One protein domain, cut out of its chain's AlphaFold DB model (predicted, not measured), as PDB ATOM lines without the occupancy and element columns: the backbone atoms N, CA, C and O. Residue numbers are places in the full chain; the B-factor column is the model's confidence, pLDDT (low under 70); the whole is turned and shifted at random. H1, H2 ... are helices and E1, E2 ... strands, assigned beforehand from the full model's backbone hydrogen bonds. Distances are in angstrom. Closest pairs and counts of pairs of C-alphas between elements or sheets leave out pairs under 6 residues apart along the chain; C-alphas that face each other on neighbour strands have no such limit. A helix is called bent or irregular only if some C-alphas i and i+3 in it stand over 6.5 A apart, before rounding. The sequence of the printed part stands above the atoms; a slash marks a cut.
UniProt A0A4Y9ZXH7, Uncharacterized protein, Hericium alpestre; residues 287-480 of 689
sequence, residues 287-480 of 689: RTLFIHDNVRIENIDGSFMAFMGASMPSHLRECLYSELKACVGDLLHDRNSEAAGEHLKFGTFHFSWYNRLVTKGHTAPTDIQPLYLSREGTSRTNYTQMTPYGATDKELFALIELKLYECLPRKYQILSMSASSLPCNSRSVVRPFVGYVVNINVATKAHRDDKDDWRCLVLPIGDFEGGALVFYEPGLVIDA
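Overview. This is residues 287 to 480 of the 689 residues of an uncharacterized protein of Hericium alpestre (UniProt A0A4Y9ZXH7). A loose assembly of small parts has a two-stranded ribbon, E4 and E5, in its middle, a three-stranded sheet, E1 E2 E3, towards one end, and a long thin arm, residues 353 to 382, leading away to the other end, where residues 375 to 380 stick out. The helical hairpin of H4 and H5 has H4 grazing the three-stranded sheet, H1 meets one end of the ribbon at Leu 331, and E6 and E7 form a separate small hairpin. The printed part has 194 residues with five named helices and seven named strands, in the order E1 E2 E3 H1 H2 E4 H3 H4 H5 E5 E6 E7; the three sheets are antiparallel. The class is mixed, with under half of the residues, 89, in named elements. It is loose, with a radius of gyration of the C-alphas of 20.1 A and spans of 61 by 43 by 34 A.

Along the chain. E1 is residues 287 to 290, beginning at C-alpha 287 (212.623, 216.380, 225.767); E2 is 294 to 299, 17.0 A, and E3 is 304 to 309, 14.8 A. H1, residues 314 to 331, 24.0 A, is irregular, with C-alphas 327 and 330 9.6 A apart, and has a kink of 45 degrees near residue 325. H2, residues 337 to 343, is irregular too, with C-alphas 339 and 342 9.3 A apart. E4 is 347 to 352, 15.8 A; H3 is 383 to 386; H4 is 394 to 407, 19.8 A; H5 is 409 to 420, 15.7 A; E5 is 435 to 440, 16.8 A. E6 is 469 to 471 and E7 is 476 to 478, ending at C-alpha 478 (227.782, 219.037, 225.403).

Arrangement. E1, E2 and E3 form a meander, each strand the antiparallel neighbour of the one before, with N 289 and O 296 2.8 A apart and N 295 and O 308 2.8 A apart. H4 only grazes this sheet, with residues 403 to 407. H4 and H5 form a helical hairpin and touch through residues 401 to 405 and 411 to 413, at a steep tilt of 44 degrees, opposite ways; the C-alphas of Tyr 405 and Tyr 412, 5.4 A apart, are the closest. H1 and H4 are close but not clearly touching, with the closest C-alphas, of Leu 316 and Leu 396, 6.9 A apart. The closest C-alphas of H1 and E5, Leu 331 and Ile 440, are 7.1 A apart. E4 and E5 are antiparallel, with N 351 and O 436 2.8 A apart; the hairpin of E6 and E7 has N 469 and O 478 2.8 A apart. H2 is apart from E5 and from H1. Every O i to N i+4 pair is within hydrogen-bond range in H4, against 12 of 14 in H1, 7 of 8 in H5 and 1 of 3 in H2, which has 1 of 4 O i to N i+3 pairs within range; H3 is too short for an O i to N i+4 pair.

Size, cuts and confidence. The C-alphas of Arg 287 and Gly 377, 64.0 A apart, are the two farthest apart. The printed part has no cut. The links E4 to H3, H5 to E5 and E5 to E6 are long, and residues 448 to 453 in the last stand free. The mean pLDDT of the printed part is 83.3, with 27 residues under 70, among them 354 to 362 and 380 to 393.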
ATOM      1  N   ARG A 287     213.225 215.132 225.293       76.56
ATOM      2  CA  ARG A 287     212.623 216.380 225.767       76.56
ATOM      3  C   ARG A 287     213.666 217.142 226.579       76.56
ATOM      4  O   ARG A 287     214.352 216.557 227.414       76.56
ATOM      5  N   THR A 288     213.780 218.446 226.343       78.56
ATOM      6  CA  THR A 288     214.678 219.334 227.094       78.56
ATOM      7  C   THR A 288     213.857 220.217 228.032       78.56
ATOM      8  O   THR A 288     212.897 220.852 227.603       78.56
ATOM      9  N   LEU A 289     214.231 220.240 229.309       68.31
ATOM     10  CA  LEU A 289     213.591 220.990 230.386       68.31
ATOM     11  C   LEU A 289     214.625 221.916 231.033       68.31
ATOM     12  O   LEU A 289     215.630 221.457 231.575       68.31
ATOM     13  N   PHE A 290     214.372 223.220 230.999       75.75
ATOM     14  CA  PHE A 290     215.219 224.219 231.650       75.75
ATOM     15  C   PHE A 290     214.749 224.428 233.094       75.75
ATOM     16  O   PHE A 290     213.577 224.715 233.331       75.75
ATOM     17  N   ILE A 291     215.652 224.259 234.061       67.06
ATOM     18  CA  ILE A 291     215.379 224.356 235.502       67.06
ATOM     19  C   ILE A 291     216.370 225.366 236.088       67.06
ATOM     20  O   ILE A 291     217.463 225.005 236.525       67.06
ATOM     21  N   HIS A 292     215.999 226.649 236.063       75.50
ATOM     22  CA  HIS A 292     216.904 227.778 236.331       75.50
ATOM     23  C   HIS A 292     218.162 227.717 235.433       75.50
ATOM     24  O   HIS A 292     218.045 227.443 234.241       75.50
ATOM     25  N   ASP A 293     219.361 227.934 235.984       79.69
ATOM     26  CA  ASP A 293     220.654 227.831 235.283       79.69
ATOM     27  C   ASP A 293     221.110 226.371 235.045       79.69
ATOM     28  O   ASP A 293     222.302 226.059 235.056       79.69
ATOM     29  N   ASN A 294     220.162 225.448 234.870       85.81
ATOM     30  CA  ASN A 294     220.422 224.027 234.679       85.81
ATOM     31  C   ASN A 294     219.542 223.460 233.554       85.81
ATOM     32  O   ASN A 294     218.395 223.872 233.373       85.81
ATOM     33  N   VAL A 295     220.059 222.478 232.814       88.88
ATOM     34  CA  VAL A 295     219.376 221.843 231.677       88.88
ATOM     35  C   VAL A 295     219.192 220.358 231.962       88.88
ATOM     36  O   VAL A 295     220.163 219.618 232.086       88.88
ATOM     37  N   ARG A 296     217.940 219.910 232.042       90.75
ATOM     38  CA  ARG A 296     217.544 218.508 232.202       90.75
ATOM     39  C   ARG A 296     217.114 217.941 230.853       90.75
ATOM     40  O   ARG A 296     216.284 218.533 230.171       90.75
ATOM     41  N   ILE A 297     217.651 216.784 230.485       89.88
ATOM     42  CA  ILE A 297     217.255 216.033 229.290       89.88
ATOM     43  C   ILE A 297     216.569 214.742 229.735       89.88
ATOM     44  O   ILE A 297     217.063 214.024 230.608       89.88
ATOM     45  N   GLU A 298     215.431 214.442 229.122       91.56
ATOM     46  CA  GLU A 298     214.637 213.229 229.329       91.56
ATOM     47  C   GLU A 298     214.347 212.567 227.983       91.56
ATOM     48  O   GLU A 298     214.344 213.234 226.954       91.56
ATOM     49  N   ASN A 299     214.079 211.267 227.965       88.31
ATOM     50  CA  ASN A 299     213.544 210.582 226.789       88.31
ATOM     51  C   ASN A 299     212.050 210.945 226.577       88.31
ATOM     52  O   ASN A 299     211.433 211.582 227.436       88.31
ATOM     53  N   ILE A 300     211.427 210.533 225.459       86.25
ATOM     54  CA  ILE A 300     209.990 210.807 225.186       86.25
ATOM     55  C   ILE A 300     209.077 210.340 226.335       86.25
ATOM     56  O   ILE A 300     208.098 211.012 226.661       86.25
ATOM     57  N   ASP A 301     209.407 209.199 226.948       89.19
ATOM     58  CA  ASP A 301     208.664 208.565 228.044       89.19
ATOM     59  C   ASP A 301     208.813 209.289 229.399       89.19
ATOM     60  O   ASP A 301     208.305 208.812 230.412       89.19
ATOM     61  N   GLY A 302     209.519 210.426 229.442       88.88
ATOM     62  CA  GLY A 302     209.840 211.145 230.677       88.88
ATOM     63  C   GLY A 302     210.909 210.453 231.528       88.88
ATOM     64  O   GLY A 302     211.184 210.876 232.653       88.88
ATOM     65  N   SER A 303     211.545 209.383 231.032       88.81
ATOM     66  CA  SER A 303     212.679 208.788 231.730       88.81
ATOM     67  C   SER A 303     213.902 209.696 231.602       88.81
ATOM     68  O   SER A 303     214.349 210.063 230.518       88.81
ATOM     69  N   PHE A 304     214.444 210.084 232.751       88.62
ATOM     70  CA  PHE A 304     215.609 210.955 232.841       88.62
ATOM     71  C   PHE A 304     216.819 210.409 232.054       88.62
ATOM     72  O   PHE A 304     217.243 209.277 232.318       88.62
ATOM     73  N   MET A 305     217.434 211.257 231.219       88.75
ATOM     74  CA  MET A 305     218.657 210.983 230.451       88.75
ATOM     75  C   MET A 305     219.903 211.655 231.069       88.75
ATOM     76  O   MET A 305     220.811 210.947 231.497       88.75
ATOM     77  N   ALA A 306     219.949 212.993 231.152       90.88
ATOM     78  CA  ALA A 306     221.131 213.764 231.585       90.88
ATOM     79  C   ALA A 306     220.766 215.104 232.265       90.88
ATOM     80  O   ALA A 306     219.651 215.600 232.097       90.88
ATOM     81  N   PHE A 307     221.689 215.705 233.032       91.38
ATOM     82  CA  PHE A 307     221.494 217.020 233.663       91.38
ATOM     83  C   PHE A 307     222.783 217.858 233.692       91.38
ATOM     84  O   PHE A 307     223.781 217.479 234.291       91.38
ATOM     85  N   MET A 308     222.759 219.041 233.092       90.75
ATOM     86  CA  MET A 308     223.849 220.022 233.160       90.75
ATOM     87  C   MET A 308     223.504 221.081 234.204       90.75
ATOM     88  O   MET A 308     222.397 221.612 234.155       90.75
ATOM     89  N   GLY A 309     224.432 221.438 235.094       88.12
ATOM     90  CA  GLY A 309     224.263 222.563 236.018       88.12
ATOM     91  C   GLY A 309     225.336 223.624 235.794       88.12
ATOM     92  O   GLY A 309     226.517 223.302 235.788       88.12
ATOM     93  N   ALA A 310     224.963 224.891 235.602       81.38
ATOM     94  CA  ALA A 310     225.914 225.968 235.291       81.38
ATOM     95  C   ALA A 310     226.278 226.849 236.504       81.38
ATOM     96  O   ALA A 310     226.464 228.061 236.374       81.38
ATOM     97  N   SER A 311     226.334 226.244 237.698       78.31
ATOM     98  CA  SER A 311     226.294 226.958 238.985       78.31
ATOM     99  C   SER A 311     227.459 226.681 239.953       78.31
ATOM    100  O   SER A 311     227.314 226.913 241.151       78.31
ATOM    101  N   MET A 312     228.627 226.222 239.475       86.31
ATOM    102  CA  MET A 312     229.797 226.067 240.357       86.31
ATOM    103  C   MET A 312     230.403 227.439 240.718       86.31
ATOM    104  O   MET A 312     230.786 228.180 239.804       86.31
ATOM    105  N   PRO A 313     230.541 227.786 242.018       90.75
ATOM    106  CA  PRO A 313     231.186 229.020 242.454       90.75
ATOM    107  C   PRO A 313     232.600 229.167 241.890       90.75
ATOM    108  O   PRO A 313     233.356 228.199 241.798       90.75
ATOM    109  N   SER A 314     232.975 230.399 241.538       88.44
ATOM    110  CA  SER A 314     234.295 230.689 240.970       88.44
ATOM    111  C   SER A 314     235.443 230.333 241.905       88.44
ATOM    112  O   SER A 314     236.418 229.756 241.433       88.44
ATOM    113  N   HIS A 315     235.302 230.603 243.206       91.75
ATOM    114  CA  HIS A 315     236.318 230.259 244.198       91.75
ATOM    115  C   HIS A 315     236.532 228.742 244.286       91.75
ATOM    116  O   HIS A 315     237.663 228.311 244.118       91.75
ATOM    117  N   LEU A 316     235.475 227.924 244.425       90.94
ATOM    118  CA  LEU A 316     235.622 226.462 244.508       90.94
ATOM    119  C   LEU A 316     236.336 225.887 243.284       90.94
ATOM    120  O   LEU A 316     237.224 225.060 243.439       90.94
ATOM    121  N   ARG A 317     236.002 226.349 242.076       88.38
ATOM    122  CA  ARG A 317     236.680 225.924 240.842       88.38
ATOM    123  C   ARG A 317     238.153 226.339 240.809       88.38
ATOM    124  O   ARG A 317     239.009 225.544 240.431       88.38
ATOM    125  N   GLU A 318     238.447 227.587 241.166       89.50
ATOM    126  CA  GLU A 318     239.797 228.151 241.073       89.50
ATOM    127  C   GLU A 318     240.719 227.608 242.185       89.50
ATOM    128  O   GLU A 318     241.888 227.337 241.907       89.50
ATOM    129  N   CYS A 319     240.183 227.312 243.376       92.06
ATOM    130  CA  CYS A 319     240.831 226.497 244.409       92.06
ATOM    131  C   CYS A 319     241.065 225.065 243.913       92.06
ATOM    132  O   CYS A 319     242.216 224.660 243.787       92.06
ATOM    133  N   LEU A 320     240.009 224.346 243.517       91.00
ATOM    134  CA  LEU A 320     240.071 222.935 243.119       91.00
ATOM    135  C   LEU A 320     241.051 222.675 241.966       91.00
ATOM    136  O   LEU A 320     241.785 221.692 241.999       91.00
ATOM    137  N   TYR A 321     241.109 223.549 240.953       91.56
ATOM    138  CA  TYR A 321     242.106 223.432 239.883       91.56
ATOM    139  C   TYR A 321     243.535 223.711 240.376       91.56
ATOM    140  O   TYR A 321     244.472 223.026 239.961       91.56
ATOM    141  N   SER A 322     243.717 224.687 241.270       91.62
ATOM    142  CA  SER A 322     245.032 225.028 241.835       91.62
ATOM    143  C   SER A 322     245.561 223.927 242.758       91.62
ATOM    144  O   SER A 322     246.729 223.553 242.663       91.62
ATOM    145  N   GLU A 323     244.693 223.366 243.597       92.00
ATOM    146  CA  GLU A 323     244.964 222.247 244.503       92.00
ATOM    147  C   GLU A 323     245.223 220.959 243.724       92.00
ATOM    148  O   GLU A 323     246.245 220.315 243.942       92.00
ATOM    149  N   LEU A 324     244.374 220.618 242.745       90.19
ATOM    150  CA  LEU A 324     244.603 219.478 241.856       90.19
ATOM    151  C   LEU A 324     245.967 219.594 241.164       90.19
ATOM    152  O   LEU A 324     246.734 218.634 241.159       90.19
ATOM    153  N   LYS A 325     246.302 220.777 240.634       92.06
ATOM    154  CA  LYS A 325     247.603 221.041 240.010       92.06
ATOM    155  C   LYS A 325     248.770 220.893 240.991       92.06
ATOM    156  O   LYS A 325     249.785 220.306 240.620       92.06
ATOM    157  N   ALA A 326     248.639 221.386 242.223       92.88
ATOM    158  CA  ALA A 326     249.663 221.235 243.255       92.88
ATOM    159  C   ALA A 326     249.859 219.765 243.672       92.88
ATOM    160  O   ALA A 326     250.992 219.310 243.800       92.88
ATOM    161  N   CYS A 327     248.770 219.008 243.820       92.31
ATOM    162  CA  CYS A 327     248.789 217.610 244.254       92.31
ATOM    163  C   CYS A 327     249.353 216.633 243.213       92.31
ATOM    164  O   CYS A 327     249.875 215.587 243.595       92.31
ATOM    165  N   VAL A 328     249.231 216.927 241.911       92.44
ATOM    166  CA  VAL A 328     249.646 215.994 240.840       92.44
ATOM    167  C   VAL A 328     250.923 216.416 240.105       92.44
ATOM    168  O   VAL A 328     251.510 215.593 239.403       92.44
ATOM    169  N   GLY A 329     251.365 217.670 240.261       93.69
ATOM    170  CA  GLY A 329     252.597 218.189 239.661       93.69
ATOM    171  C   GLY A 329     252.662 217.984 238.143       93.69
ATOM    172  O   GLY A 329     251.679 218.197 237.433       93.69
ATOM    173  N   ASP A 330     253.811 217.515 237.651       93.12
ATOM    174  CA  ASP A 330     254.113 217.326 236.220       93.12
ATOM    175  C   ASP A 330     253.245 216.262 235.514       93.12
ATOM    176  O   ASP A 330     253.260 216.133 234.283       93.12
ATOM    177  N   LEU A 331     252.432 215.507 236.268       90.12
ATOM    178  CA  LEU A 331     251.370 214.694 235.677       90.12
ATOM    179  C   LEU A 331     250.338 215.569 234.951       90.12
ATOM    180  O   LEU A 331     249.753 215.098 233.979       90.12
ATOM    181  N   LEU A 332     250.140 216.826 235.365       91.06
ATOM    182  CA  LEU A 332     249.308 217.811 234.673       91.06
ATOM    183  C   LEU A 332     250.137 218.553 233.611       91.06
ATOM    184  O   LEU A 332     250.926 219.441 233.933       91.06
ATOM    185  N   HIS A 333     249.939 218.227 232.334       89.19
ATOM    186  CA  HIS A 333     250.672 218.841 231.222       89.19
ATOM    187  C   HIS A 333     249.767 219.084 230.008       89.19
ATOM    188  O   HIS A 333     248.781 218.374 229.795       89.19
ATOM    189  N   ASP A 334     250.109 220.094 229.198       88.75
ATOM    190  CA  ASP A 334     249.390 220.407 227.958       88.75
ATOM    191  C   ASP A 334     249.402 219.178 227.031       88.75
ATOM    192  O   ASP A 334     250.458 218.645 226.678       88.75
ATOM    193  N   ARG A 335     248.212 218.715 226.632       87.19
ATOM    194  CA  ARG A 335     248.035 217.513 225.810       87.19
ATOM    195  C   ARG A 335     247.172 217.798 224.589       87.19
ATOM    196  O   ARG A 335     246.062 218.321 224.705       87.19
ATOM    197  N   ASN A 336     247.664 217.388 223.422       88.62
ATOM    198  CA  ASN A 336     246.875 217.303 222.200       88.62
ATOM    199  C   ASN A 336     246.338 215.868 222.050       88.62
ATOM    200  O   ASN A 336     247.117 214.924 221.912       88.62
ATOM    201  N   SER A 337     245.016 215.708 222.108       86.44
ATOM    202  CA  SER A 337     244.344 214.415 221.951       86.44
ATOM    203  C   SER A 337     244.340 213.912 220.506       86.44
ATOM    204  O   SER A 337     244.475 212.710 220.303       86.44
ATOM    205  N   GLU A 338     244.273 214.805 219.512       86.94
ATOM    206  CA  GLU A 338     244.358 214.450 218.089       86.94
ATOM    207  C   GLU A 338     245.733 213.841 217.774       86.94
ATOM    208  O   GLU A 338     245.824 212.724 217.272       86.94
ATOM    209  N   ALA A 339     246.812 214.529 218.162       89.38
ATOM    210  CA  ALA A 339     248.182 214.083 217.892       89.38
ATOM    211  C   ALA A 339     248.589 212.804 218.652       89.38
ATOM    212  O   ALA A 339     249.495 212.097 218.220       89.38
ATOM    213  N   ALA A 340     247.937 212.498 219.780       86.94
ATOM    214  CA  ALA A 340     248.161 211.263 220.538       86.94
ATOM    215  C   ALA A 340     247.258 210.090 220.089       86.94
ATOM    216  O   ALA A 340     247.557 208.935 220.410       86.94
ATOM    217  N   GLY A 341     246.186 210.374 219.339       87.44
ATOM    218  CA  GLY A 341     245.339 209.395 218.659       87.44
ATOM    219  C   GLY A 341     244.757 208.292 219.552       87.44
ATOM    220  O   GLY A 341     244.501 208.463 220.744       87.44
ATOM    221  N   GLU A 342     244.549 207.111 218.966       83.00
ATOM    222  CA  GLU A 342     243.884 205.980 219.628       83.00
ATOM    223  C   GLU A 342     244.623 205.378 220.836       83.00
ATOM    224  O   GLU A 342     244.017 204.633 221.611       83.00
ATOM    225  N   HIS A 343     245.923 205.641 220.992       82.31
ATOM    226  CA  HIS A 343     246.775 205.014 222.013       82.31
ATOM    227  C   HIS A 343     246.980 205.891 223.258       82.31
ATOM    228  O   HIS A 343     247.863 205.637 224.083       82.31
ATOM    229  N   LEU A 344     246.143 206.917 223.409       85.44
ATOM    230  CA  LEU A 344     246.181 207.898 224.482       85.44
ATOM    231  C   LEU A 344     245.896 207.264 225.856       85.44
ATOM    232  O   LEU A 344     244.764 206.943 226.209       85.44
ATOM    233  N   LYS A 345     246.951 207.118 226.665       89.19
ATOM    234  CA  LYS A 345     246.877 206.711 228.079       89.19
ATOM    235  C   LYS A 345     246.836 207.946 228.976       89.19
ATOM    236  O   LYS A 345     247.753 208.766 228.912       89.19
ATOM    237  N   PHE A 346     245.809 208.092 229.802       92.75
ATOM    238  CA  PHE A 346     245.696 209.157 230.806       92.75
ATOM    239  C   PHE A 346     245.995 208.630 232.216       92.75
ATOM    240  O   PHE A 346     245.993 207.420 232.444       92.75
ATOM    241  N   GLY A 347     246.322 209.534 233.142       91.88
ATOM    242  CA  GLY A 347     246.524 209.180 234.548       91.88
ATOM    243  C   GLY A 347     245.179 209.089 235.262       91.88
ATOM    244  O   GLY A 347     244.341 209.966 235.067       91.88
ATOM    245  N   THR A 348     244.969 208.068 236.094       92.50
ATOM    246  CA  THR A 348     243.699 207.883 236.811       92.50
ATOM    247  C   THR A 348     243.927 207.530 238.273       92.50
ATOM    248  O   THR A 348     244.605 206.551 238.584       92.50
ATOM    249  N   PHE A 349     243.296 208.291 239.168       89.75
ATOM    250  CA  PHE A 349     243.279 208.033 240.608       89.75
ATOM    251  C   PHE A 349     241.859 207.668 241.052       89.75
ATOM    252  O   PHE A 349     240.945 208.486 240.951       89.75
ATOM    253  N   HIS A 350     241.670 206.435 241.532       87.06
ATOM    254  CA  HIS A 350     240.381 205.924 242.010       87.06
ATOM    255  C   HIS A 350     240.255 206.080 243.533       87.06
ATOM    256  O   HIS A 350     240.791 205.278 244.301       87.06
ATOM    257  N   PHE A 351     239.492 207.079 243.962       84.75
ATOM    258  CA  PHE A 351     239.143 207.361 245.352       84.75
ATOM    259  C   PHE A 351     237.802 206.699 245.692       84.75
ATOM    260  O   PHE A 351     236.763 207.344 245.841       84.75
ATOM    261  N   SER A 352     237.800 205.368 245.727       79.88
ATOM    262  CA  SER A 352     236.582 204.577 245.911       79.88
ATOM    263  C   SER A 352     236.337 204.224 247.378       79.88
ATOM    264  O   SER A 352     237.148 203.549 248.008       79.88
ATOM    265  N   TRP A 353     235.173 204.616 247.891       72.81
ATOM    266  CA  TRP A 353     234.713 204.412 249.263       72.81
ATOM    267  C   TRP A 353     233.944 203.086 249.408       72.81
ATOM    268  O   TRP A 353     232.833 203.036 249.929       72.81
ATOM    269  N   TYR A 354     234.534 201.988 248.930       64.88
ATOM    270  CA  TYR A 354     234.167 200.656 249.416       64.88
ATOM    271  C   TYR A 354     235.015 200.324 250.642       64.88
ATOM    272  O   TYR A 354     236.164 200.760 250.737       64.88
ATOM    273  N   ASN A 355     234.480 199.513 251.559       54.69
ATOM    274  CA  ASN A 355     235.233 199.041 252.721       54.69
ATOM    275  C   ASN A 355     236.332 198.076 252.252       54.69
ATOM    276  O   ASN A 355     236.169 196.854 252.259       54.69
ATOM    277  N   ARG A 356     237.478 198.639 251.847       49.19
ATOM    278  CA  ARG A 356     238.752 197.932 251.777       49.19
ATOM    279  C   ARG A 356     239.124 197.515 253.191       49.19
ATOM    280  O   ARG A 356     239.817 198.231 253.902       49.19
ATOM    281  N   LEU A 357     238.676 196.324 253.558       53.91
ATOM    282  CA  LEU A 357     239.308 195.512 254.585       53.91
ATOM    283  C   LEU A 357     240.795 195.429 254.207       53.91
ATOM    284  O   LEU A 357     241.154 194.783 253.222       53.91
ATOM    285  N   VAL A 358     241.649 196.179 254.912       49.09
ATOM    286  CA  VAL A 358     243.082 196.305 254.574       49.09
ATOM    287  C   VAL A 358     243.793 194.948 254.690       49.09
ATOM    288  O   VAL A 358     244.753 194.668 253.969       49.09
ATOM    289  N   THR A 359     243.241 194.056 255.512       57.66
ATOM    290  CA  THR A 359     243.466 192.612 255.483       57.66
ATOM    291  C   THR A 359     243.026 191.999 254.148       57.66
ATOM    292  O   THR A 359     241.877 191.595 253.962       57.66
ATOM    293  N   LYS A 360     243.973 191.849 253.212       59.44
ATOM    294  CA  LYS A 360     243.783 191.018 252.012       59.44
ATOM    295  C   LYS A 360     243.419 189.590 252.440       59.44
ATOM    296  O   LYS A 360     244.268 188.877 252.969       59.44
ATOM    297  N   GLY A 361     242.184 189.167 252.181       61.78
ATOM    298  CA  GLY A 361     241.629 187.878 252.618       61.78
ATOM    299  C   GLY A 361     242.189 186.630 251.924       61.78
ATOM    300  O   GLY A 361     241.438 185.697 251.678       61.78
ATOM    301  N   HIS A 362     243.482 186.581 251.592       68.44
ATOM    302  CA  HIS A 362     244.123 185.419 250.959       68.44
ATOM    303  C   HIS A 362     244.123 184.164 251.850       68.44
ATOM    304  O   HIS A 362     244.225 183.055 251.339       68.44
ATOM    305  N   THR A 363     243.990 184.347 253.166       71.00
ATOM    306  CA  THR A 363     243.823 183.292 254.179       71.00
ATOM    307  C   THR A 363     242.504 183.434 254.950       71.00
ATOM    308  O   THR A 363     242.352 182.852 256.021       71.00
ATOM    309  N   ALA A 364     241.556 184.234 254.447       73.56
ATOM    310  CA  ALA A 364     240.232 184.363 255.053       73.56
ATOM    311  C   ALA A 364     239.352 183.168 254.636       73.56
ATOM    312  O   ALA A 364     239.234 182.917 253.434       73.56
ATOM    313  N   PRO A 365     238.717 182.446 255.580       82.06
ATOM    314  CA  PRO A 365     237.732 181.415 255.260       82.06
ATOM    315  C   PRO A 365     236.595 181.986 254.400       82.06
ATOM    316  O   PRO A 365     236.035 183.034 254.718       82.06
ATOM    317  N   THR A 366     236.262 181.325 253.287       80.25
ATOM    318  CA  THR A 366     235.286 181.841 252.300       80.25
ATOM    319  C   THR A 366     233.834 181.801 252.779       80.25
ATOM    320  O   THR A 366     232.955 182.380 252.147       80.25
ATOM    321  N   ASP A 367     233.591 181.099 253.879       85.75
ATOM    322  CA  ASP A 367     232.332 180.916 254.593       85.75
ATOM    323  C   ASP A 367     232.131 181.919 255.746       85.75
ATOM    324  O   ASP A 367     231.002 182.103 256.201       85.75
ATOM    325  N   ILE A 368     233.188 182.614 256.191       76.25
ATOM    326  CA  ILE A 368     233.132 183.561 257.315       76.25
ATOM    327  C   ILE A 368     233.235 185.002 256.804       76.25
ATOM    328  O   ILE A 368     234.219 185.405 256.184       76.25
ATOM    329  N   GLN A 369     232.228 185.828 257.112       71.19
ATOM    330  CA  GLN A 369     232.266 187.259 256.799       71.19
ATOM    331  C   GLN A 369     233.481 187.914 257.494       71.19
ATOM    332  O   GLN A 369     233.595 187.796 258.715       71.19
ATOM    333  N   PRO A 370     234.347 188.674 256.787       70.25
ATOM    334  CA  PRO A 370     235.597 189.196 257.353       70.25
ATOM    335  C   PRO A 370     235.480 190.081 258.603       70.25
ATOM    336  O   PRO A 370     236.473 190.287 259.293       70.25
ATOM    337  N   LEU A 371     234.280 190.590 258.900       67.00
ATOM    338  CA  LEU A 371     233.968 191.327 260.127       67.00
ATOM    339  C   LEU A 371     234.106 190.458 261.393       67.00
ATOM    340  O   LEU A 371     234.415 190.989 262.453       67.00
ATOM    341  N   TYR A 372     233.909 189.140 261.280       74.50
ATOM    342  CA  TYR A 372     234.010 188.184 262.389       74.50
ATOM    343  C   TYR A 372     235.397 187.528 262.508       74.50
ATOM    344  O   TYR A 372     235.584 186.637 263.332       74.50
ATOM    345  N   LEU A 373     236.379 187.939 261.696       76.38
ATOM    346  CA  LEU A 373     237.728 187.376 261.750       76.38
ATOM    347  C   LEU A 373     238.569 188.046 262.848       76.38
ATOM    348  O   LEU A 373     239.124 189.136 262.679       76.38
ATOM    349  N   SER A 374     238.704 187.344 263.970       76.62
ATOM    350  CA  SER A 374     239.756 187.562 264.964       76.62
ATOM    351  C   SER A 374     241.025 186.799 264.583       76.62
ATOM    352  O   SER A 374     240.950 185.645 264.161       76.62
ATOM    353  N   ARG A 375     242.202 187.402 264.783       73.56
ATOM    354  CA  ARG A 375     243.477 186.678 264.687       73.56
ATOM    355  C   ARG A 375     243.765 185.997 266.025       73.56
ATOM    356  O   ARG A 375     243.840 186.673 267.050       73.56
ATOM    357  N   GLU A 376     243.939 184.680 266.003       78.81
ATOM    358  CA  GLU A 376     244.298 183.889 267.183       78.81
ATOM    359  C   GLU A 376     245.560 184.446 267.869       78.81
ATOM    360  O   GLU A 376     246.467 184.960 267.210       78.81
ATOM    361  N   GLY A 377     245.574 184.431 269.204       84.62
ATOM    362  CA  GLY A 377     246.619 185.062 270.016       84.62
ATOM    363  C   GLY A 377     246.570 186.598 270.088       84.62
ATOM    364  O   GLY A 377     247.348 187.179 270.839       84.62
ATOM    365  N   THR A 378     245.665 187.280 269.370       75.31
ATOM    366  CA  THR A 378     245.475 188.740 269.494       75.31
ATOM    367  C   THR A 378     244.177 189.076 270.226       75.31
ATOM    368  O   THR A 378     243.114 188.551 269.903       75.31
ATOM    369  N   SER A 379     244.244 189.983 271.203       73.06
ATOM    370  CA  SER A 379     243.081 190.395 272.006       73.06
ATOM    371  C   SER A 379     242.129 191.357 271.282       73.06
ATOM    372  O   SER A 379     240.990 191.531 271.714       73.06
ATOM    373  N   ARG A 380     242.575 192.002 270.192       69.19
ATOM    374  CA  ARG A 380     241.800 192.990 269.421       69.19
ATOM    375  C   ARG A 380     242.148 192.962 267.928       69.19
ATOM    376  O   ARG A 380     243.263 193.317 267.549       69.19
ATOM    377  N   THR A 381     241.169 192.671 267.066       67.25
ATOM    378  CA  THR A 381     241.230 193.067 265.644       67.25
ATOM    379  C   THR A 381     241.161 194.592 265.557       67.25
ATOM    380  O   THR A 381     240.259 195.205 266.131       67.25
ATOM    381  N   ASN A 382     242.097 195.230 264.847       67.12
ATOM    382  CA  ASN A 382     242.110 196.689 264.736       67.12
ATOM    383  C   ASN A 382     241.119 197.200 263.672       67.12
ATOM    384  O   ASN A 382     241.493 197.505 262.539       67.12
ATOM    385  N   TYR A 383     239.847 197.326 264.052       66.19
ATOM    386  CA  TYR A 383     238.782 197.818 263.172       66.19
ATOM    387  C   TYR A 383     238.978 199.269 262.680       66.19
ATOM    388  O   TYR A 383     238.370 199.647 261.677       66.19
ATOM    389  N   THR A 384     239.856 200.085 263.285       60.06
ATOM    390  CA  THR A 384     240.140 201.430 262.741       60.06
ATOM    391  C   THR A 384     240.920 201.353 261.426       60.06
ATOM    392  O   THR A 384     240.669 202.152 260.532       60.06
ATOM    393  N   GLN A 385     241.738 200.311 261.215       59.50
ATOM    394  CA  GLN A 385     242.354 200.017 259.909       59.50
ATOM    395  C   GLN A 385     241.345 199.534 258.850       59.50
ATOM    396  O   GLN A 385     241.689 199.441 257.676       59.50
ATOM    397  N   MET A 386     240.106 199.222 259.241       59.56
ATOM    398  CA  MET A 386     238.992 198.929 258.327       59.56
ATOM    399  C   MET A 386     238.086 200.153 258.102       59.56
ATOM    400  O   MET A 386     237.114 200.065 257.351       59.56
ATOM    401  N   THR A 387     238.389 201.285 258.746       57.66
ATOM    402  CA  THR A 387     237.629 202.533 258.632       57.66
ATOM    403  C   THR A 387     238.253 203.412 257.538       57.66
ATOM    404  O   THR A 387     239.447 203.703 257.612       57.66
ATOM    405  N   PRO A 388     237.501 203.837 256.507       57.19
ATOM    406  CA  PRO A 388     238.039 204.693 255.450       57.19
ATOM    407  C   PRO A 388     238.402 206.093 255.977       57.19
ATOM    408  O   PRO A 388     237.651 206.694 256.745       57.19
ATOM    409  N   TYR A 389     239.557 206.612 255.547       55.62
ATOM    410  CA  TYR A 389     240.082 207.913 255.973       55.62
ATOM    411  C   TYR A 389     239.152 209.069 255.581       55.62
ATOM    412  O   TYR A 389     238.792 209.219 254.414       55.62
ATOM    413  N   GLY A 390     238.809 209.923 256.549       54.38
ATOM    414  CA  GLY A 390     238.038 211.142 256.308       54.38
ATOM    415  C   GLY A 390     238.816 212.149 255.460       54.38
ATOM    416  O   GLY A 390     239.820 212.686 255.920       54.38
ATOM    417  N   ALA A 391     238.336 212.422 254.246       56.72
ATOM    418  CA  ALA A 391     238.848 213.506 253.411       56.72
ATOM    419  C   ALA A 391     238.382 214.884 253.923       56.72
ATOM    420  O   ALA A 391     237.322 215.019 254.542       56.72
ATOM    421  N   THR A 392     239.190 215.907 253.657       58.38
ATOM    422  CA  THR A 392     239.023 217.289 254.139       58.38
ATOM    423  C   THR A 392     237.991 218.105 253.364       58.38
ATOM    424  O   THR A 392     237.404 219.029 253.926       58.38
ATOM    425  N   ASP A 393     237.732 217.744 252.108       64.44
ATOM    426  CA  ASP A 393     237.273 218.667 251.055       64.44
ATOM    427  C   ASP A 393     235.737 218.801 251.022       64.44
ATOM    428  O   ASP A 393     235.062 218.601 250.010       64.44
ATOM    429  N   LYS A 394     235.165 219.080 252.198       79.94
ATOM    430  CA  LYS A 394     233.727 218.986 252.485       79.94
ATOM    431  C   LYS A 394     232.873 219.926 251.634       79.94
ATOM    432  O   LYS A 394     231.756 219.556 251.298       79.94
ATOM    433  N   GLU A 395     233.373 221.108 251.280       89.56
ATOM    434  CA  GLU A 395     232.594 222.150 250.592       89.56
ATOM    435  C   GLU A 395     232.167 221.738 249.177       89.56
ATOM    436  O   GLU A 395     230.988 221.837 248.830       89.56
ATOM    437  N   LEU A 396     233.099 221.203 248.376       89.81
ATOM    438  CA  LEU A 396     232.813 220.731 247.019       89.81
ATOM    439  C   LEU A 396     231.750 219.628 247.033       89.81
ATOM    440  O   LEU A 396     230.787 219.671 246.262       89.81
ATOM    441  N   PHE A 397     231.911 218.643 247.915       91.12
ATOM    442  CA  PHE A 397     230.983 217.522 247.990       91.12
ATOM    443  C   PHE A 397     229.651 217.904 248.640       91.12
ATOM    444  O   PHE A 397     228.626 217.413 248.182       91.12
ATOM    445  N   ALA A 398     229.615 218.845 249.589       91.94
ATOM    446  CA  ALA A 398     228.370 219.403 250.117       91.94
ATOM    447  C   ALA A 398     227.577 220.173 249.044       91.94
ATOM    448  O   ALA A 398     226.363 219.994 248.943       91.94
ATOM    449  N   LEU A 399     228.244 220.962 248.190       91.62
ATOM    450  CA  LEU A 399     227.601 221.622 247.047       91.62
ATOM    451  C   LEU A 399     227.023 220.600 246.055       91.62
ATOM    452  O   LEU A 399     225.896 220.763 245.586       91.62
ATOM    453  N   ILE A 400     227.778 219.543 245.744       92.06
ATOM    454  CA  ILE A 400     227.322 218.449 244.876       92.06
ATOM    455  C   ILE A 400     226.139 217.703 245.516       92.06
ATOM    456  O   ILE A 400     225.158 217.419 244.825       92.06
ATOM    457  N   GLU A 401     226.191 217.434 246.824       93.12
ATOM    458  CA  GLU A 401     225.120 216.778 247.575       93.12
ATOM    459  C   GLU A 401     223.830 217.614 247.524       93.12
ATOM    460  O   GLU A 401     222.778 217.106 247.125       93.12
ATOM    461  N   LEU A 402     223.934 218.914 247.824       93.12
ATOM    462  CA  LEU A 402     222.835 219.877 247.774       93.12
ATOM    463  C   LEU A 402     222.237 219.988 246.365       93.12
ATOM    464  O   LEU A 402     221.024 219.877 246.204       93.12
ATOM    465  N   LYS A 403     223.061 220.154 245.325       91.19
ATOM    466  CA  LYS A 403     222.577 220.319 243.941       91.19
ATOM    467  C   LYS A 403     221.912 219.051 243.400       91.19
ATOM    468  O   LYS A 403     220.934 219.148 242.659       91.19
ATOM    469  N   LEU A 404     222.380 217.865 243.799       92.62
ATOM    470  CA  LEU A 404     221.708 216.597 243.499       92.62
ATOM    471  C   LEU A 404     220.377 216.449 244.244       92.62
ATOM    472  O   LEU A 404     219.415 215.955 243.654       92.62
ATOM    473  N   TYR A 405     220.309 216.886 245.504       93.81
ATOM    474  CA  TYR A 405     219.074 216.895 246.288       93.81
ATOM    475  C   TYR A 405     218.030 217.853 245.695       93.81
ATOM    476  O   TYR A 405     216.907 217.432 245.433       93.81
ATOM    477  N   GLU A 406     218.405 219.103 245.409       92.06
ATOM    478  CA  GLU A 406     217.528 220.122 244.813       92.06
ATOM    479  C   GLU A 406     216.995 219.704 243.436       92.06
ATOM    480  O   GLU A 406     215.795 219.758 243.175       92.06
ATOM    481  N   CYS A 407     217.890 219.299 242.530       90.56
ATOM    482  CA  CYS A 407     217.543 219.169 241.115       90.56
ATOM    483  C   CYS A 407     217.043 217.766 240.745       90.56
ATOM    484  O   CYS A 407     216.316 217.601 239.760       90.56
ATOM    485  N   LEU A 408     217.446 216.743 241.510       92.38
ATOM    486  CA  LEU A 408     217.197 215.328 241.226       92.38
ATOM    487  C   LEU A 408     216.795 214.528 242.490       92.38
ATOM    488  O   LEU A 408     217.299 213.415 242.671       92.38
ATOM    489  N   PRO A 409     215.861 215.004 243.345       93.62
ATOM    490  CA  PRO A 409     215.638 214.479 244.702       93.62
ATOM    491  C   PRO A 409     215.412 212.961 244.763       93.62
ATOM    492  O   PRO A 409     216.101 212.257 245.498       93.62
ATOM    493  N   ARG A 410     214.536 212.408 243.909       92.06
ATOM    494  CA  ARG A 410     214.272 210.952 243.840       92.06
ATOM    495  C   ARG A 410     215.495 210.122 243.412       92.06
ATOM    496  O   ARG A 410     215.542 208.919 243.645       92.06
ATOM    497  N   LYS A 411     216.480 210.729 242.746       90.94
ATOM    498  CA  LYS A 411     217.719 210.067 242.302       90.94
ATOM    499  C   LYS A 411     218.834 210.236 243.328       90.94
ATOM    500  O   LYS A 411     219.516 209.252 243.601       90.94
ATOM    501  N   TYR A 412     218.939 211.416 243.948       93.81
ATOM    502  CA  TYR A 412     219.718 211.617 245.168       93.81
ATOM    503  C   TYR A 412     219.337 210.570 246.220       93.81
ATOM    504  O   TYR A 412     220.211 209.849 246.685       93.81
ATOM    505  N   GLN A 413     218.040 210.420 246.527       94.06
ATOM    506  CA  GLN A 413     217.542 209.478 247.536       94.06
ATOM    507  C   GLN A 413     218.088 208.065 247.311       94.06
ATOM    508  O   GLN A 413     218.659 207.485 248.230       94.06
ATOM    509  N   ILE A 414     217.982 207.527 246.092       91.62
ATOM    510  CA  ILE A 414     218.371 206.137 245.822       91.62
ATOM    511  C   ILE A 414     219.894 205.949 245.831       91.62
ATOM    512  O   ILE A 414     220.372 204.999 246.448       91.62
ATOM    513  N   LEU A 415     220.660 206.881 245.251       91.62
ATOM    514  CA  LEU A 415     222.123 206.889 245.385       91.62
ATOM    515  C   LEU A 415     222.528 206.956 246.872       91.62
ATOM    516  O   LEU A 415     223.363 206.183 247.339       91.62
ATOM    517  N   SER A 416     221.844 207.800 247.650       92.38
ATOM    518  CA  SER A 416     222.090 207.967 249.080       92.38
ATOM    519  C   SER A 416     221.715 206.731 249.906       92.38
ATOM    520  O   SER A 416     222.369 206.482 250.916       92.38
ATOM    521  N   MET A 417     220.738 205.917 249.484       91.56
ATOM    522  CA  MET A 417     220.462 204.616 250.107       91.56
ATOM    523  C   MET A 417     221.640 203.661 249.899       91.56
ATOM    524  O   MET A 417     222.119 203.077 250.868       91.56
ATOM    525  N   SER A 418     222.183 203.567 248.678       86.69
ATOM    526  CA  SER A 418     223.395 202.778 248.413       86.69
ATOM    527  C   SER A 418     224.586 203.270 249.246       86.69
ATOM    528  O   SER A 418     225.243 202.460 249.896       86.69
ATOM    529  N   ALA A 419     224.809 204.585 249.326       88.81
ATOM    530  CA  ALA A 419     225.861 205.166 250.166       88.81
ATOM    531  C   ALA A 419     225.613 205.026 251.681       88.81
ATOM    532  O   ALA A 419     226.565 205.053 252.452       88.81
ATOM    533  N   SER A 420     224.365 204.847 252.124       88.38
ATOM    534  CA  SER A 420     224.038 204.559 253.534       88.38
ATOM    535  C   SER A 420     224.125 203.063 253.862       88.38
ATOM    536  O   SER A 420     224.225 202.700 255.026       88.38
ATOM    537  N   SER A 421     224.130 202.186 252.849       84.81
ATOM    538  CA  SER A 421     224.336 200.736 253.015       84.81
ATOM    539  C   SER A 421     225.811 200.324 253.156       84.81
ATOM    540  O   SER A 421     226.121 199.134 253.242       84.81
ATOM    541  N   LEU A 422     226.734 201.293 253.183       80.38
ATOM    542  CA  LEU A 422     228.151 201.052 253.440       80.38
ATOM    543  C   LEU A 422     228.359 200.507 254.872       80.38
ATOM    544  O   LEU A 422     227.857 201.106 255.829       80.38
ATOM    545  N   PRO A 423     229.098 199.392 255.062       75.75
ATOM    546  CA  PRO A 423     229.270 198.795 256.383       75.75
ATOM    547  C   PRO A 423     229.977 199.733 257.369       75.75
ATOM    548  O   PRO A 423     230.694 200.659 256.979       75.75
ATOM    549  N   CYS A 424     229.782 199.463 258.662       72.69
ATOM    550  CA  CYS A 424     230.206 200.323 259.774       72.69
ATOM    551  C   CYS A 424     229.526 201.710 259.802       72.69
ATOM    552  O   CYS A 424     230.029 202.613 260.462       72.69
ATOM    553  N   ASN A 425     228.390 201.886 259.106       68.06
ATOM    554  CA  ASN A 425     227.610 203.133 259.053       68.06
ATOM    555  C   ASN A 425     228.435 204.362 258.599       68.06
ATOM    556  O   ASN A 425     228.182 205.493 259.018       68.06
ATOM    557  N   SER A 426     229.464 204.152 257.768       76.69
ATOM    558  CA  SER A 426     230.343 205.247 257.342       76.69
ATOM    559  C   SER A 426     229.673 206.104 256.261       76.69
ATOM    560  O   SER A 426     229.388 205.634 255.157       76.69
ATOM    561  N   ARG A 427     229.430 207.390 256.554       82.38
ATOM    562  CA  ARG A 427     229.001 208.364 255.538       82.38
ATOM    563  C   ARG A 427     230.179 208.629 254.603       82.38
ATOM    564  O   ARG A 427     231.159 209.243 255.018       82.38
ATOM    565  N   SER A 428     230.076 208.194 253.347       86.00
ATOM    566  CA  SER A 428     231.059 208.566 252.325       86.00
ATOM    567  C   SER A 428     231.132 210.087 252.189       86.00
ATOM    568  O   SER A 428     230.093 210.747 252.129       86.00
ATOM    569  N   VAL A 429     232.345 210.645 252.120       85.12
ATOM    570  CA  VAL A 429     232.546 212.099 251.962       85.12
ATOM    571  C   VAL A 429     231.947 212.608 250.645       85.12
ATOM    572  O   VAL A 429     231.489 213.740 250.584       85.12
ATOM    573  N   VAL A 430     231.850 211.749 249.624       89.12
ATOM    574  CA  VAL A 430     231.297 212.084 248.299       89.12
ATOM    575  C   VAL A 430     229.812 211.729 248.135       89.12
ATOM    576  O   VAL A 430     229.347 211.459 247.026       89.12
ATOM    577  N   ARG A 431     229.054 211.701 249.240       91.00
ATOM    578  CA  ARG A 431     227.607 211.426 249.249       91.00
ATOM    579  C   ARG A 431     226.881 212.321 248.217       91.00
ATOM    580  O   ARG A 431     227.183 213.506 248.128       91.00
ATOM    581  N   PRO A 432     225.936 211.787 247.416       92.38
ATOM    582  CA  PRO A 432     225.317 210.465 247.499       92.38
ATOM    583  C   PRO A 432     226.078 209.334 246.779       92.38
ATOM    584  O   PRO A 432     225.542 208.237 246.672       92.38
ATOM    585  N   PHE A 433     227.293 209.564 246.280       92.00
ATOM    586  CA  PHE A 433     228.114 208.520 245.661       92.00
ATOM    587  C   PHE A 433     228.886 207.696 246.707       92.00
ATOM    588  O   PHE A 433     228.918 208.028 247.892       92.00
ATOM    589  N   VAL A 434     229.526 206.615 246.247       89.62
ATOM    590  CA  VAL A 434     230.420 205.755 247.053       89.62
ATOM    591  C   VAL A 434     231.859 205.781 246.530       89.62
ATOM    592  O   VAL A 434     232.644 204.869 246.776       89.62
ATOM    593  N   GLY A 435     232.228 206.809 245.770       89.25
ATOM    594  CA  GLY A 435     233.575 206.956 245.242       89.25
ATOM    595  C   GLY A 435     233.686 207.967 244.112       89.25
ATOM    596  O   GLY A 435     232.690 208.403 243.532       89.25
ATOM    597  N   TYR A 436     234.930 208.316 243.799       91.12
ATOM    598  CA  TYR A 436     235.272 209.184 242.681       91.12
ATOM    599  C   TYR A 436     236.574 208.788 241.990       91.12
ATOM    600  O   TYR A 436     237.317 207.915 242.441       91.12
ATOM    601  N   VAL A 437     236.807 209.403 240.837       90.25
ATOM    602  CA  VAL A 437     237.858 209.078 239.881       90.25
ATOM    603  C   VAL A 437     238.383 210.377 239.274       90.25
ATOM    604  O   VAL A 437     237.664 211.064 238.552       90.25
ATOM    605  N   VAL A 438     239.638 210.725 239.554       92.50
ATOM    606  CA  VAL A 438     240.316 211.877 238.934       92.50
ATOM    607  C   VAL A 438     241.028 211.391 237.674       92.50
ATOM    608  O   VAL A 438     241.917 210.547 237.787       92.50
ATOM    609  N   ASN A 439     240.665 211.911 236.494       93.75
ATOM    610  CA  ASN A 439     241.315 211.574 235.224       93.75
ATOM    611  C   ASN A 439     242.144 212.758 234.697       93.75
ATOM    612  O   ASN A 439     241.611 213.794 234.294       93.75
ATOM    613  N   ILE A 440     243.464 212.584 234.689       93.56
ATOM    614  CA  ILE A 440     244.468 213.609 234.386       93.56
ATOM    615  C   ILE A 440     244.863 213.551 232.909       93.56
ATOM    616  O   ILE A 440     245.286 212.507 232.407       93.56
ATOM    617  N   ASN A 441     244.755 214.695 232.228       90.88
ATOM    618  CA  ASN A 441     244.995 214.876 230.789       90.88
ATOM    619  C   ASN A 441     244.176 213.860 229.968       90.88
ATOM    620  O   ASN A 441     244.702 213.131 229.114       90.88
ATOM    621  N   VAL A 442     242.894 213.765 230.333       90.56
ATOM    622  CA  VAL A 442     241.944 212.756 229.873       90.56
ATOM    623  C   VAL A 442     241.516 212.990 228.430       90.56
ATOM    624  O   VAL A 442     241.169 214.094 228.023       90.56
ATOM    625  N   ALA A 443     241.485 211.901 227.676       88.62
ATOM    626  CA  ALA A 443     240.670 211.762 226.484       88.62
ATOM    627  C   ALA A 443     240.369 210.270 226.331       88.62
ATOM    628  O   ALA A 443     241.268 209.432 226.364       88.62
ATOM    629  N   THR A 444     239.091 209.933 226.233       87.94
ATOM    630  CA  THR A 444     238.608 208.553 226.189       87.94
ATOM    631  C   THR A 444     238.071 208.236 224.806       87.94
ATOM    632  O   THR A 444     237.369 209.053 224.214       87.94
ATOM    633  N   LYS A 445     238.302 207.010 224.322       87.94
ATOM    634  CA  LYS A 445     237.451 206.453 223.263       87.94
ATOM    635  C   LYS A 445     235.997 206.416 223.747       87.94
ATOM    636  O   LYS A 445     235.753 206.319 224.953       87.94
ATOM    637  N   ALA A 446     235.039 206.455 222.823       88.25
ATOM    638  CA  ALA A 446     233.639 206.208 223.159       88.25
ATOM    639  C   ALA A 446     233.507 204.825 223.823       88.25
ATOM    640  O   ALA A 446     233.950 203.819 223.267       88.25
ATOM    641  N   HIS A 447     232.946 204.792 225.027       90.75
ATOM    642  CA  HIS A 447     232.736 203.588 225.826       90.75
ATOM    643  C   HIS A 447     231.475 203.752 226.679       90.75
ATOM    644  O   HIS A 447     230.916 204.845 226.771       90.75
ATOM    645  N   ARG A 448     231.028 202.655 227.291       89.19
ATOM    646  CA  ARG A 448     230.032 202.657 228.361       89.19
ATOM    647  C   ARG A 448     230.701 202.178 229.643       89.19
ATOM    648  O   ARG A 448     231.607 201.347 229.607       89.19
ATOM    649  N   ASP A 449     230.246 202.698 230.773       86.88
ATOM    650  CA  ASP A 449     230.725 202.293 232.090       86.88
ATOM    651  C   ASP A 449     229.873 201.157 232.654       86.88
ATOM    652  O   ASP A 449     229.076 201.346 233.566       86.88
ATOM    653  N   ASP A 450     230.086 199.946 232.140       84.25
ATOM    654  CA  ASP A 450     229.308 198.735 232.470       84.25
ATOM    655  C   ASP A 450     229.363 198.310 233.963       84.25
ATOM    656  O   ASP A 450     228.772 197.304 234.357       84.25
ATOM    657  N   LYS A 451     230.097 199.051 234.805       81.94
ATOM    658  CA  LYS A 451     230.210 198.875 236.267       81.94
ATOM    659  C   LYS A 451     229.515 199.968 237.081       81.94
ATOM    660  O   LYS A 451     229.314 199.778 238.286       81.94
ATOM    661  N   ASP A 452     229.161 201.088 236.458       81.75
ATOM    662  CA  ASP A 452     228.378 202.137 237.098       81.75
ATOM    663  C   ASP A 452     226.907 201.730 236.987       81.75
ATOM    664  O   ASP A 452     226.207 202.038 236.029       81.75
ATOM    665  N   ASP A 453     226.458 200.992 238.006       73.62
ATOM    666  CA  ASP A 453     225.155 200.309 238.100       73.62
ATOM    667  C   ASP A 453     223.959 201.263 237.860       73.62
ATOM    668  O   ASP A 453     222.860 200.823 237.526       73.62
ATOM    669  N   TRP A 454     224.181 202.576 238.030       71.88
ATOM    670  CA  TRP A 454     223.198 203.642 237.832       71.88
ATOM    671  C   TRP A 454     223.773 204.855 237.070       71.88
ATOM    672  O   TRP A 454     223.378 205.100 235.930       71.88
ATOM    673  N   ARG A 455     224.533 205.725 237.764       82.25
ATOM    674  CA  ARG A 455     224.646 207.180 237.485       82.25
ATOM    675  C   ARG A 455     226.030 207.724 237.901       82.25
ATOM    676  O   ARG A 455     226.542 207.305 238.938       82.25
ATOM    677  N   CYS A 456     226.609 208.670 237.149       89.38
ATOM    678  CA  CYS A 456     228.005 209.115 237.316       89.38
ATOM    679  C   CYS A 456     228.235 210.615 237.003       89.38
ATOM    680  O   CYS A 456     228.308 211.002 235.848       89.38
ATOM    681  N   LEU A 457     228.411 211.481 238.012       91.62
ATOM    682  CA  LEU A 457     228.670 212.921 237.788       91.62
ATOM    683  C   LEU A 457     230.010 213.152 237.065       91.62
ATOM    684  O   LEU A 457     231.026 212.650 237.531       91.62
ATOM    685  N   VAL A 458     230.023 213.984 236.017       93.25
ATOM    686  CA  VAL A 458     231.208 214.450 235.273       93.25
ATOM    687  C   VAL A 458     231.473 215.943 235.553       93.25
ATOM    688  O   VAL A 458     230.815 216.842 235.023       93.25
ATOM    689  N   LEU A 459     232.461 216.225 236.404       93.12
ATOM    690  CA  LEU A 459     232.941 217.578 236.699       93.12
ATOM    691  C   LEU A 459     234.238 217.866 235.915       93.12
ATOM    692  O   LEU A 459     235.294 217.349 236.282       93.12
ATOM    693  N   PRO A 460     234.209 218.690 234.858       92.44
ATOM    694  CA  PRO A 460     235.425 219.209 234.231       92.44
ATOM    695  C   PRO A 460     236.132 220.242 235.133       92.44
ATOM    696  O   PRO A 460     235.459 221.008 235.818       92.44
ATOM    697  N   ILE A 461     237.476 220.252 235.156       92.00
ATOM    698  CA  ILE A 461     238.288 221.102 236.065       92.00
ATOM    699  C   ILE A 461     239.579 221.597 235.379       92.00
ATOM    700  O   ILE A 461     240.547 220.847 235.280       92.00
ATOM    701  N   GLY A 462     239.626 222.864 234.964       90.50
ATOM    702  CA  GLY A 462     240.822 223.573 234.482       90.50
ATOM    703  C   GLY A 462     240.634 224.373 233.186       90.50
ATOM    704  O   GLY A 462     239.570 224.375 232.575       90.50
ATOM    705  N   ASP A 463     241.699 225.027 232.704       88.06
ATOM    706  CA  ASP A 463     241.692 225.793 231.439       88.06
ATOM    707  C   ASP A 463     241.714 224.854 230.216       88.06
ATOM    708  O   ASP A 463     242.687 224.118 230.030       88.06
ATOM    709  N   PHE A 464     240.672 224.865 229.369       87.38
ATOM    710  CA  PHE A 464     240.658 224.109 228.108       87.38
ATOM    711  C   PHE A 464     239.832 224.705 226.950       87.38
ATOM    712  O   PHE A 464     238.993 225.589 227.102       87.38
ATOM    713  N   GLU A 465     240.134 224.214 225.744       84.50
ATOM    714  CA  GLU A 465     239.710 224.695 224.425       84.50
ATOM    715  C   GLU A 465     239.272 223.485 223.570       84.50
ATOM    716  O   GLU A 465     239.990 222.970 222.714       84.50
ATOM    717  N   GLY A 466     238.066 222.993 223.855       83.00
ATOM    718  CA  GLY A 466     237.544 221.736 223.324       83.00
ATOM    719  C   GLY A 466     236.871 220.960 224.448       83.00
ATOM    720  O   GLY A 466     236.200 221.562 225.280       83.00
ATOM    721  N   GLY A 467     237.084 219.644 224.495       83.69
ATOM    722  CA  GLY A 467     236.629 218.816 225.614       83.69
ATOM    723  C   GLY A 467     235.120 218.671 225.729       83.69
ATOM    724  O   GLY A 467     234.600 218.531 226.832       83.69
ATOM    725  N   ALA A 468     234.415 218.716 224.600       89.44
ATOM    726  CA  ALA A 468     232.999 218.413 224.583       89.44
ATOM    727  C   ALA A 468     232.748 216.943 224.961       89.44
ATOM    728  O   ALA A 468     233.467 216.034 224.545       89.44
ATOM    729  N   LEU A 469     231.704 216.735 225.750       90.81
ATOM    730  CA  LEU A 469     231.246 215.460 226.271       90.81
ATOM    731  C   LEU A 469     230.242 214.876 225.265       90.81
ATOM    732  O   LEU A 469     229.201 215.481 224.992       90.81
ATOM    733  N   VAL A 470     230.619 213.765 224.623       90.56
ATOM    734  CA  VAL A 470     229.963 213.260 223.404       90.56
ATOM    735  C   VAL A 470     229.175 211.985 223.682       90.56
ATOM    736  O   VAL A 470     229.738 210.901 223.833       90.56
ATOM    737  N   PHE A 471     227.851 212.098 223.635       88.56
ATOM    738  CA  PHE A 471     226.937 210.963 223.653       88.56
ATOM    739  C   PHE A 471     226.684 210.535 222.214       88.56
ATOM    740  O   PHE A 471     225.819 211.075 221.520       88.56
ATOM    741  N   TYR A 472     227.468 209.555 221.772       88.12
ATOM    742  CA  TYR A 472     227.430 209.045 220.404       88.12
ATOM    743  C   TYR A 472     226.030 208.554 219.992       88.12
ATOM    744  O   TYR A 472     225.551 208.901 218.918       88.12
ATOM    745  N   GLU A 473     225.343 207.798 220.856       86.69
ATOM    746  CA  GLU A 473     224.057 207.164 220.516       86.69
ATOM    747  C   GLU A 473     222.869 208.153 220.466       86.69
ATOM    748  O   GLU A 473     222.083 208.070 219.523       86.69
ATOM    749  N   PRO A 474     222.733 209.138 221.385       84.12
ATOM    750  CA  PRO A 474     221.771 210.237 221.235       84.12
ATOM    751  C   PRO A 474     222.139 211.273 220.159       84.12
ATOM    752  O   PRO A 474     221.310 212.126 219.844       84.12
ATOM    753  N   GLY A 475     223.373 211.254 219.636       87.31
ATOM    754  CA  GLY A 475     223.901 212.301 218.753       87.31
ATOM    755  C   GLY A 475     224.108 213.651 219.453       87.31
ATOM    756  O   GLY A 475     223.993 214.697 218.815       87.31
ATOM    757  N   LEU A 476     224.364 213.642 220.766       86.19
ATOM    758  CA  LEU A 476     224.451 214.841 221.604       86.19
ATOM    759  C   LEU A 476     225.909 215.183 221.937       86.19
ATOM    760  O   LEU A 476     226.681 214.323 222.355       86.19
ATOM    761  N   VAL A 477     226.260 216.461 221.809       89.12
ATOM    762  CA  VAL A 477     227.583 217.010 222.131       89.12
ATOM    763  C   VAL A 477     227.391 218.165 223.114       89.12
ATOM    764  O   VAL A 477     226.821 219.190 222.747       89.12
ATOM    765  N   ILE A 478     227.841 218.000 224.360       87.44
ATOM    766  CA  ILE A 478     227.782 219.037 225.403       87.44
ATOM    767  C   ILE A 478     229.168 219.673 225.521       87.44
ATOM    768  O   ILE A 478     230.116 218.995 225.901       87.44
ATOM    769  N   ASP A 479     229.319 220.963 225.216       87.94
ATOM    770  CA  ASP A 479     230.600 221.661 225.406       87.94
ATOM    771  C   ASP A 479     230.874 221.829 226.911       87.94
ATOM    772  O   ASP A 479     230.221 222.624 227.587       87.94
ATOM    773  N   ALA A 480     231.804 221.044 227.462       83.88
ATOM    774  CA  ALA A 480     232.005 220.924 228.908       83.88
ATOM    775  C   ALA A 480     232.925 222.015 229.496       83.88
ATOM    776  O   ALA A 480     233.416 221.879 230.612       83.88
TER     777      ALA A 480